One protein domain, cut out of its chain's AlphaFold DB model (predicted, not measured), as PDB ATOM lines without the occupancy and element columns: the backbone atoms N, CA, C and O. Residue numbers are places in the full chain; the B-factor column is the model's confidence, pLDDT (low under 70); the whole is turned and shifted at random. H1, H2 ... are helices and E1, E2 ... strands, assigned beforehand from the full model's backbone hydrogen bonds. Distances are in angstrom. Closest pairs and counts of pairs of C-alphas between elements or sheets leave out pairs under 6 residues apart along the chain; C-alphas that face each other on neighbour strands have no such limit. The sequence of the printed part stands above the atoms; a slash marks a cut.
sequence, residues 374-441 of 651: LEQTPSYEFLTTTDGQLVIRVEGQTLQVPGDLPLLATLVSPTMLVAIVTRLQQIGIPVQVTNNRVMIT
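What this domain is: This is residues 374 to 441 of the 651 residues of an uncharacterized protein of Tropilaelaps mercedesae (UniProt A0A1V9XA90). A three-stranded sheet, E1 to E3, stands at one end of a small body and the hairpin of E4 and E5 at the other, with two helices, the short H1 and the longer H2, between them. H1 is over one face of the sheet and packs on E5, while H2 packs on E4 and only grazes the sheet. The printed part has 68 residues, with two named helices and five named strands in the order E1 E2 E3 H1 H2 E4 E5, and its class is mixed, helices and strands. The larger sheet has the order E1 - E2 - E3 and the smaller E4 - E5, both antiparallel. The whole is compact, with a radius of gyration of the C-alphas of 11.3 A, and rounded, spanning 30 by 28 by 19 A.

How they stand to each other: E1, residues 380 to 384, E2, residues 390 to 394, and E3, residues 397 to 400, form a meander, each strand the antiparallel neighbour of the one before. E1 and E2 are a hairpin at 155 degrees, with N 383 and O 391 2.9 A apart, within hydrogen-bond range. E2 and E3 are a hairpin at 158 degrees, with N 392 and O 399 at 2.8 A, also within range. H1, residues 405 to 408, is on this sheet at a height of 9.6 A; it is only just over none of its strands, with 2 of its 4 C-alphas falling on E2 and 2 on E3. H2, residues 414 to 426, only grazes the sheet with residues 416 to 424; its closest C-alphas to E1 are those of Ile 420 and Tyr 380, 7.8 A apart. H1 and H2 are close but not clearly touching, the closest C-alphas, of Leu 408 and Leu 417, being 7.3 A apart. E4, residues 431 to 434, and E5, residues 437 to 440, are a hairpin at 146 degrees, with N 432 and O 439 at 2.9 A, within hydrogen-bond range. The closest C-alphas of H1 and E5 are those of Pro 406 and Val 438, at 5.2 A, and those of H2 and E4 are Gln 425 and Val 431, at 6.4 A. E4 and E5 are apart from E1, E2 and E3. In H2 every O i to N i+4 pair is within hydrogen-bond range; H1 is too short for such a pair.

Where its parts are: E1 begins at C-alpha 380 (9.039, -44.923, 48.242) and measures 13.2 A; E2 measures 13.1 A and E3 10.2 A. H1 is 5.2 A long. H2 runs 18.3 A from C-alpha 414 (10.606, -58.208, 47.495). E4 measures 9.7 A and E5 9.6 A, ending at C-alpha 440 (15.537, -52.803, 32.165).

The domain as a whole: The C-alphas of Thr 386 and Asn 435 are the two farthest apart, at 33.6 A. The printed part has no cut, and the six links between its named elements are tight. The mean pLDDT of the printed part is 86.6; residues 374 to 378 and residue 386 are under 70.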
ATOM      1  N   LEU A 374       3.937 -44.983  60.176       37.94
ATOM      2  CA  LEU A 374       4.017 -45.078  58.710       37.94
ATOM      3  C   LEU A 374       5.393 -44.648  58.171       37.94
ATOM      4  O   LEU A 374       5.805 -45.120  57.115       37.94
ATOM      5  N   GLU A 375       6.145 -43.846  58.927       41.03
ATOM      6  CA  GLU A 375       7.582 -43.609  58.721       41.03
ATOM      7  C   GLU A 375       8.441 -44.883  58.881       41.03
ATOM      8  O   GLU A 375       9.581 -44.896  58.420       41.03
ATOM      9  N   GLN A 376       7.920 -45.962  59.491       42.12
ATOM     10  CA  GLN A 376       8.622 -47.250  59.639       42.12
ATOM     11  C   GLN A 376       8.229 -48.301  58.594       42.12
ATOM     12  O   GLN A 376       8.990 -49.241  58.363       42.12
ATOM     13  N   THR A 377       7.090 -48.152  57.907       45.41
ATOM     14  CA  THR A 377       6.934 -48.809  56.601       45.41
ATOM     15  C   THR A 377       7.886 -48.130  55.618       45.41
ATOM     16  O   THR A 377       7.766 -46.917  55.442       45.41
ATOM     17  N   PRO A 378       8.817 -48.857  54.964       56.03
ATOM     18  CA  PRO A 378       9.750 -48.242  54.031       56.03
ATOM     19  C   PRO A 378       8.955 -47.608  52.889       56.03
ATOM     20  O   PRO A 378       8.310 -48.280  52.083       56.03
ATOM     21  N   SER A 379       8.946 -46.280  52.876       82.12
ATOM     22  CA  SER A 379       8.213 -45.485  51.902       82.12
ATOM     23  C   SER A 379       9.077 -45.276  50.665       82.12
ATOM     24  O   SER A 379      10.290 -45.061  50.758       82.12
ATOM     25  N   TYR A 380       8.440 -45.350  49.497       93.62
ATOM     26  CA  TYR A 380       9.039 -44.923  48.242       93.62
ATOM     27  C   TYR A 380       8.304 -43.702  47.694       93.62
ATOM     28  O   TYR A 380       7.080 -43.605  47.777       93.62
ATOM     29  N   GLU A 381       9.058 -42.787  47.098       93.19
ATOM     30  CA  GLU A 381       8.537 -41.592  46.441       93.19
ATOM     31  C   GLU A 381       9.108 -41.521  45.021       93.19
ATOM     32  O   GLU A 381      10.314 -41.663  44.818       93.19
ATOM     33  N   PHE A 382       8.236 -41.316  44.033       90.69
ATOM     34  CA  PHE A 382       8.644 -41.016  42.664       90.69
ATOM     35  C   PHE A 382       8.743 -39.499  42.508       90.69
ATOM     36  O   PHE A 382       7.731 -38.799  42.540       90.69
ATOM     37  N   LEU A 383       9.968 -39.013  42.345       88.19
ATOM     38  CA  LEU A 383      10.308 -37.614  42.121       88.19
ATOM     39  C   LEU A 383      10.775 -37.429  40.677       88.19
ATOM     40  O   LEU A 383      11.373 -38.331  40.098       88.19
ATOM     41  N   THR A 384      10.575 -36.239  40.119       83.81
ATOM     42  CA  THR A 384      11.213 -35.833  38.859       83.81
ATOM     43  C   THR A 384      12.129 -34.657  39.150       83.81
ATOM     44  O   THR A 384      11.738 -33.754  39.894       83.81
ATOM     45  N   THR A 385      13.343 -34.652  38.603       81.50
ATOM     46  CA  THR A 385      14.264 -33.518  38.767       81.50
ATOM     47  C   THR A 385      13.856 -32.329  37.889       81.50
ATOM     48  O   THR A 385      13.049 -32.455  36.964       81.50
ATOM     49  N   THR A 386      14.483 -31.173  38.133       68.50
ATOM     50  CA  THR A 386      14.452 -29.988  37.248       68.50
ATOM     51  C   THR A 386      14.955 -30.264  35.830       68.50
ATOM     52  O   THR A 386      14.734 -29.462  34.924       68.50
ATOM     53  N   ASP A 387      15.616 -31.404  35.645       73.12
ATOM     54  CA  ASP A 387      16.302 -31.799  34.420       73.12
ATOM     55  C   ASP A 387      15.521 -32.918  33.696       73.12
ATOM     56  O   ASP A 387      16.019 -33.522  32.750       73.12
ATOM     57  N   GLY A 388      14.297 -33.221  34.158       72.31
ATOM     58  CA  GLY A 388      13.383 -34.204  33.567       72.31
ATOM     59  C   GLY A 388      13.617 -35.662  33.981       72.31
ATOM     60  O   GLY A 388      12.792 -36.515  33.666       72.31
ATOM     61  N   GLN A 389      14.695 -35.958  34.715       82.75
ATOM     62  CA  GLN A 389      15.038 -37.321  35.132       82.75
ATOM     63  C   GLN A 389      14.063 -37.843  36.193       82.75
ATOM     64  O   GLN A 389      13.809 -37.162  37.193       82.75
ATOM     65  N   LEU A 390      13.568 -39.071  36.021       87.06
ATOM     66  CA  LEU A 390      12.798 -39.757  37.058       87.06
ATOM     67  C   LEU A 390      13.746 -40.317  38.127       87.06
ATOM     68  O   LEU A 390      14.766 -40.935  37.830       87.06
ATOM     69  N   VAL A 391      13.383 -40.122  39.388       94.75
ATOM     70  CA  VAL A 391      14.173 -40.491  40.560       94.75
ATOM     71  C   VAL A 391      13.279 -41.208  41.566       94.75
ATOM     72  O   VAL A 391      12.191 -40.740  41.899       94.75
ATOM     73  N   ILE A 392      13.743 -42.347  42.075       96.00
ATOM     74  CA  ILE A 392      13.082 -43.088  43.151       96.00
ATOM     75  C   ILE A 392      13.790 -42.749  44.456       96.00
ATOM     76  O   ILE A 392      14.972 -43.055  44.627       96.00
ATOM     77  N   ARG A 393      13.068 -42.156  45.404       95.81
ATOM     78  CA  ARG A 393      13.540 -42.012  46.779       95.81
ATOM     79  C   ARG A 393      13.052 -43.203  47.597       95.81
ATOM     80  O   ARG A 393      11.858 -43.479  47.592       95.81
ATOM     81  N   VAL A 394      13.962 -43.908  48.266       95.69
ATOM     82  CA  VAL A 394      13.716 -45.162  49.006       95.69
ATOM     83  C   VAL A 394      14.631 -45.190  50.224       95.69
ATOM     84  O   VAL A 394      15.831 -44.986  50.073       95.69
ATOM     85  N   GLU A 395      14.082 -45.410  51.422       90.69
ATOM     86  CA  GLU A 395      14.850 -45.507  52.685       90.69
ATOM     87  C   GLU A 395      15.868 -44.354  52.884       90.69
ATOM     88  O   GLU A 395      16.974 -44.521  53.392       90.69
ATOM     89  N   GLY A 396      15.506 -43.149  52.424       90.19
ATOM     90  CA  GLY A 396      16.364 -41.957  52.429       90.19
ATOM     91  C   GLY A 396      17.394 -41.878  51.292       90.19
ATOM     92  O   GLY A 396      17.869 -40.780  50.997       90.19
ATOM     93  N   GLN A 397      17.691 -42.986  50.609       95.75
ATOM     94  CA  GLN A 397      18.499 -43.019  49.387       95.75
ATOM     95  C   GLN A 397      17.711 -42.493  48.179       95.75
ATOM     96  O   GLN A 397      16.489 -42.352  48.214       95.75
ATOM     97  N   THR A 398      18.434 -42.139  47.118       96.25
ATOM     98  CA  THR A 398      17.919 -41.436  45.935       96.25
ATOM     99  C   THR A 398      18.520 -42.088  44.693       96.25
ATOM    100  O   THR A 398      19.729 -42.011  44.501       96.25
ATOM    101  N   LEU A 399      17.691 -42.765  43.897       96.94
ATOM    102  CA  LEU A 399      18.094 -43.645  42.795       96.94
ATOM    103  C   LEU A 399      17.621 -43.061  41.459       96.94
ATOM    104  O   LEU A 399      16.419 -42.851  41.274       96.94
ATOM    105  N   GLN A 400      18.533 -42.814  40.522       95.12
ATOM    106  CA  GLN A 400      18.193 -42.329  39.184       95.12
ATOM    107  C   GLN A 400      17.611 -43.457  38.326       95.12
ATOM    108  O   GLN A 400      18.194 -44.534  38.196       95.12
ATOM    109  N   VAL A 401      16.468 -43.213  37.691       93.94
ATOM    110  CA  VAL A 401      15.859 -44.133  36.726       93.94
ATOM    111  C   VAL A 401      16.264 -43.671  35.322       93.94
ATOM    112  O   VAL A 401      16.056 -42.504  35.015       93.94
ATOM    113  N   PRO A 402      16.815 -44.542  34.454       91.25
ATOM    114  CA  PRO A 402      16.902 -45.997  34.596       91.25
ATOM    115  C   PRO A 402      18.203 -46.538  35.232       91.25
ATOM    116  O   PRO A 402      18.278 -47.738  35.486       91.25
ATOM    117  N   GLY A 403      19.219 -45.700  35.475       91.44
ATOM    118  CA  GLY A 403      20.587 -46.133  35.814       91.44
ATOM    119  C   GLY A 403      20.729 -46.997  37.077       91.44
ATOM    120  O   GLY A 403      21.342 -48.063  37.025       91.44
ATOM    121  N   ASP A 404      20.124 -46.575  38.187       96.25
ATOM    122  CA  ASP A 404      20.290 -47.182  39.517       96.25
ATOM    123  C   ASP A 404      19.264 -48.290  39.819       96.25
ATOM    124  O   ASP A 404      19.291 -48.903  40.889       96.25
ATOM    125  N   LEU A 405      18.369 -48.606  38.875       94.44
ATOM    126  CA  LEU A 405      17.367 -49.671  39.027       94.44
ATOM    127  C   LEU A 405      17.935 -51.032  39.492       94.44
ATOM    128  O   LEU A 405      17.275 -51.678  40.311       94.44
ATOM    129  N   PRO A 406      19.134 -51.488  39.066       94.12
ATOM    130  CA  PRO A 406      19.716 -52.731  39.577       94.12
ATOM    131  C   PRO A 406      20.013 -52.710  41.085       94.12
ATOM    132  O   PRO A 406      20.022 -53.774  41.705       94.12
ATOM    133  N   LEU A 407      20.234 -51.528  41.679       95.50
ATOM    134  CA  LEU A 407      20.473 -51.360  43.117       95.50
ATOM    135  C   LEU A 407      19.178 -51.459  43.931       95.50
ATOM    136  O   LEU A 407      19.216 -51.944  45.060       95.50
ATOM    137  N   LEU A 408      18.033 -51.068  43.356       95.69
ATOM    138  CA  LEU A 408      16.732 -51.050  44.038       95.69
ATOM    139  C   LEU A 408      16.420 -52.382  44.742       95.69
ATOM    140  O   LEU A 408      15.987 -52.386  45.886       95.69
ATOM    141  N   ALA A 409      16.722 -53.517  44.105       94.94
ATOM    142  CA  ALA A 409      16.482 -54.857  44.656       94.94
ATOM    143  C   ALA A 409      17.362 -55.239  45.870       94.94
ATOM    144  O   ALA A 409      17.180 -56.316  46.436       94.94
ATOM    145  N   THR A 410      18.306 -54.376  46.264       95.62
ATOM    146  CA  THR A 410      19.091 -54.480  47.510       95.62
ATOM    147  C   THR A 410      18.640 -53.491  48.593       95.62
ATOM    148  O   THR A 410      19.124 -53.570  49.717       95.62
ATOM    149  N   LEU A 411      17.718 -52.581  48.255       95.25
ATOM    150  CA  LEU A 411      17.281 -51.443  49.074       95.25
ATOM    151  C   LEU A 411      15.790 -51.490  49.447       95.25
ATOM    152  O   LEU A 411      15.299 -50.577  50.099       95.25
ATOM    153  N   VAL A 412      15.054 -52.514  49.003       95.12
ATOM    154  CA  VAL A 412      13.640 -52.721  49.347       95.12
ATOM    155  C   VAL A 412      13.324 -54.204  49.534       95.12
ATOM    156  O   VAL A 412      13.983 -55.076  48.963       95.12
ATOM    157  N   SER A 413      12.266 -54.505  50.289       93.81
ATOM    158  CA  SER A 413      11.728 -55.868  50.393       93.81
ATOM    159  C   SER A 413      11.174 -56.366  49.041       93.81
ATOM    160  O   SER A 413      10.723 -55.549  48.237       93.81
ATOM    161  N   PRO A 414      11.117 -57.687  48.770       92.38
ATOM    162  CA  PRO A 414      10.606 -58.208  47.495       92.38
ATOM    163  C   PRO A 414       9.181 -57.742  47.149       92.38
ATOM    164  O   PRO A 414       8.891 -57.440  45.994       92.38
ATOM    165  N   THR A 415       8.302 -57.603  48.145       88.38
ATOM    166  CA  THR A 415       6.935 -57.079  47.965       88.38
ATOM    167  C   THR A 415       6.940 -55.619  47.502       88.38
ATOM    168  O   THR A 415       6.213 -55.242  46.583       88.38
ATOM    169  N   MET A 416       7.803 -54.797  48.104       92.31
ATOM    170  CA  MET A 416       7.989 -53.393  47.733       92.31
ATOM    171  C   MET A 416       8.699 -53.255  46.377       92.31
ATOM    172  O   MET A 416       8.343 -52.376  45.596       92.31
ATOM    173  N   LEU A 417       9.620 -54.167  46.043       95.06
ATOM    174  CA  LEU A 417      10.259 -54.249  44.726       95.06
ATOM    175  C   LEU A 417       9.224 -54.459  43.620       95.06
ATOM    176  O   LEU A 417       9.236 -53.736  42.624       95.06
ATOM    177  N   VAL A 418       8.304 -55.410  43.814       91.12
ATOM    178  CA  VAL A 418       7.196 -55.657  42.881       91.12
ATOM    179  C   VAL A 418       6.312 -54.415  42.761       91.12
ATOM    180  O   VAL A 418       6.040 -53.994  41.641       91.12
ATOM    181  N   ALA A 419       5.938 -53.768  43.869       91.56
ATOM    182  CA  ALA A 419       5.120 -52.552  43.829       91.56
ATOM    183  C   ALA A 419       5.783 -51.404  43.037       91.56
ATOM    184  O   ALA A 419       5.138 -50.790  42.184       91.56
ATOM    185  N   ILE A 420       7.078 -51.144  43.264       94.12
ATOM    186  CA  ILE A 420       7.830 -50.098  42.550       94.12
ATOM    187  C   ILE A 420       7.995 -50.459  41.069       94.12
ATOM    188  O   ILE A 420       7.790 -49.601  40.212       94.12
ATOM    189  N   VAL A 421       8.296 -51.720  40.737       94.25
ATOM    190  CA  VAL A 421       8.423 -52.171  39.338       94.25
ATOM    191  C   VAL A 421       7.084 -52.116  38.601       94.25
ATOM    192  O   VAL A 421       7.041 -51.607  37.483       94.25
ATOM    193  N   THR A 422       5.977 -52.531  39.219       88.19
ATOM    194  CA  THR A 422       4.636 -52.356  38.642       88.19
ATOM    195  C   THR A 422       4.309 -50.875  38.433       88.19
ATOM    196  O   THR A 422       3.720 -50.518  37.412       88.19
ATOM    197  N   ARG A 423       4.732 -49.980  39.337       87.81
ATOM    198  CA  ARG A 423       4.518 -48.537  39.158       87.81
ATOM    199  C   ARG A 423       5.395 -47.931  38.055       87.81
ATOM    200  O   ARG A 423       4.898 -47.108  37.292       87.81
ATOM    201  N   LEU A 424       6.642 -48.379  37.907       90.19
ATOM    202  CA  LEU A 424       7.515 -48.034  36.774       90.19
ATOM    203  C   LEU A 424       6.905 -48.482  35.434       90.19
ATOM    204  O   LEU A 424       6.857 -47.694  34.491       90.19
ATOM    205  N   GLN A 425       6.368 -49.706  35.369       86.50
ATOM    206  CA  GLN A 425       5.660 -50.226  34.190       86.50
ATOM    207  C   GLN A 425       4.412 -49.393  33.852       86.50
ATOM    208  O   GLN A 425       4.179 -49.097  32.684       86.50
ATOM    209  N   GLN A 426       3.642 -48.952  34.855       79.50
ATOM    210  CA  GLN A 426       2.497 -48.042  34.661       79.50
ATOM    211  C   GLN A 426       2.902 -46.660  34.116       79.50
ATOM    212  O   GLN A 426       2.104 -46.023  33.436       79.50
ATOM    213  N   ILE A 427       4.130 -46.205  34.390       79.56
ATOM    214  CA  ILE A 427       4.717 -44.967  33.839       79.56
ATOM    215  C   ILE A 427       5.307 -45.210  32.425       79.56
ATOM    216  O   ILE A 427       5.772 -44.283  31.767       79.56
ATOM    217  N   GLY A 428       5.249 -46.450  31.920       78.50
ATOM    218  CA  GLY A 428       5.729 -46.841  30.591       78.50
ATOM    219  C   GLY A 428       7.187 -47.292  30.539       78.50
ATOM    220  O   GLY A 428       7.706 -47.555  29.454       78.50
ATOM    221  N   ILE A 429       7.860 -47.390  31.688       85.44
ATOM    222  CA  ILE A 429       9.288 -47.711  31.757       85.44
ATOM    223  C   ILE A 429       9.468 -49.233  31.607       85.44
ATOM    224  O   ILE A 429       8.889 -49.991  32.393       85.44
ATOM    225  N   PRO A 430      10.249 -49.718  30.619       85.56
ATOM    226  CA  PRO A 430      10.313 -51.133  30.259       85.56
ATOM    227  C   PRO A 430      11.213 -51.925  31.222       85.56
ATOM    228  O   PRO A 430      12.321 -52.335  30.877       85.56
ATOM    229  N   VAL A 431      10.733 -52.152  32.444       92.56
ATOM    230  CA  VAL A 431      11.417 -52.928  33.492       92.56
ATOM    231  C   VAL A 431      10.742 -54.269  33.770       92.56
ATOM    232  O   VAL A 431       9.522 -54.401  33.687       92.56
ATOM    233  N   GLN A 432      11.540 -55.257  34.173       92.56
ATOM    234  CA  GLN A 432      11.087 -56.545  34.700       92.56
ATOM    235  C   GLN A 432      11.927 -56.945  35.922       92.56
ATOM    236  O   GLN A 432      13.104 -56.590  36.023       92.56
ATOM    237  N   VAL A 433      11.339 -57.715  36.843       94.44
ATOM    238  CA  VAL A 433      12.105 -58.416  37.884       94.44
ATOM    239  C   VAL A 433      12.534 -59.776  37.341       94.44
ATOM    240  O   VAL A 433      11.709 -60.553  36.871       94.44
ATOM    241  N   THR A 434      13.821 -60.094  37.440       91.94
ATOM    242  CA  THR A 434      14.355 -61.427  37.135       91.94
ATOM    243  C   THR A 434      15.385 -61.788  38.196       91.94
ATOM    244  O   THR A 434      16.300 -61.010  38.450       91.94
ATOM    245  N   ASN A 435      15.243 -62.950  38.844       89.81
ATOM    246  CA  ASN A 435      16.158 -63.434  39.894       89.81
ATOM    247  C   ASN A 435      16.434 -62.395  41.008       89.81
ATOM    248  O   ASN A 435      17.583 -62.171  41.387       89.81
ATOM    249  N   ASN A 436      15.378 -61.723  41.488       86.62
ATOM    250  CA  ASN A 436      15.435 -60.593  42.431       86.62
ATOM    251  C   ASN A 436      16.431 -59.487  42.016       86.62
ATOM    252  O   ASN A 436      17.198 -58.968  42.825       86.62
ATOM    253  N   ARG A 437      16.428 -59.129  40.730       88.31
ATOM    254  CA  ARG A 437      17.074 -57.930  40.184       88.31
ATOM    255  C   ARG A 437      16.090 -57.227  39.263       88.31
ATOM    256  O   ARG A 437      15.408 -57.897  38.489       88.31
ATOM    257  N   VAL A 438      16.035 -55.898  39.318       93.38
ATOM    258  CA  VAL A 438      15.345 -55.133  38.275       93.38
ATOM    259  C   VAL A 438      16.276 -55.066  37.079       93.38
ATOM    260  O   VAL A 438      17.359 -54.486  37.157       93.38
ATOM    261  N   MET A 439      15.860 -55.672  35.977       91.00
ATOM    262  CA  MET A 439      16.471 -55.414  34.686       91.00
ATOM    263  C   MET A 439      15.558 -54.465  33.925       91.00
ATOM    264  O   MET A 439      14.349 -54.682  33.835       91.00
ATOM    265  N   ILE A 440      16.148 -53.434  33.330       88.31
ATOM    266  CA  ILE A 440      15.537 -52.803  32.165       88.31
ATOM    267  C   ILE A 440      15.503 -53.918  31.119       88.31
ATOM    268  O   ILE A 440      16.558 -54.369  30.658       88.31
ATOM    269  N   THR A 441      14.317 -54.428  30.793       84.31
ATOM    270  CA  THR A 441      14.168 -55.253  29.592       84.31
ATOM    271  C   THR A 441      14.746 -54.446  28.448       84.31
ATOM    272  O   THR A 441      14.345 -53.294  28.275       84.31
TER     273      THR A 441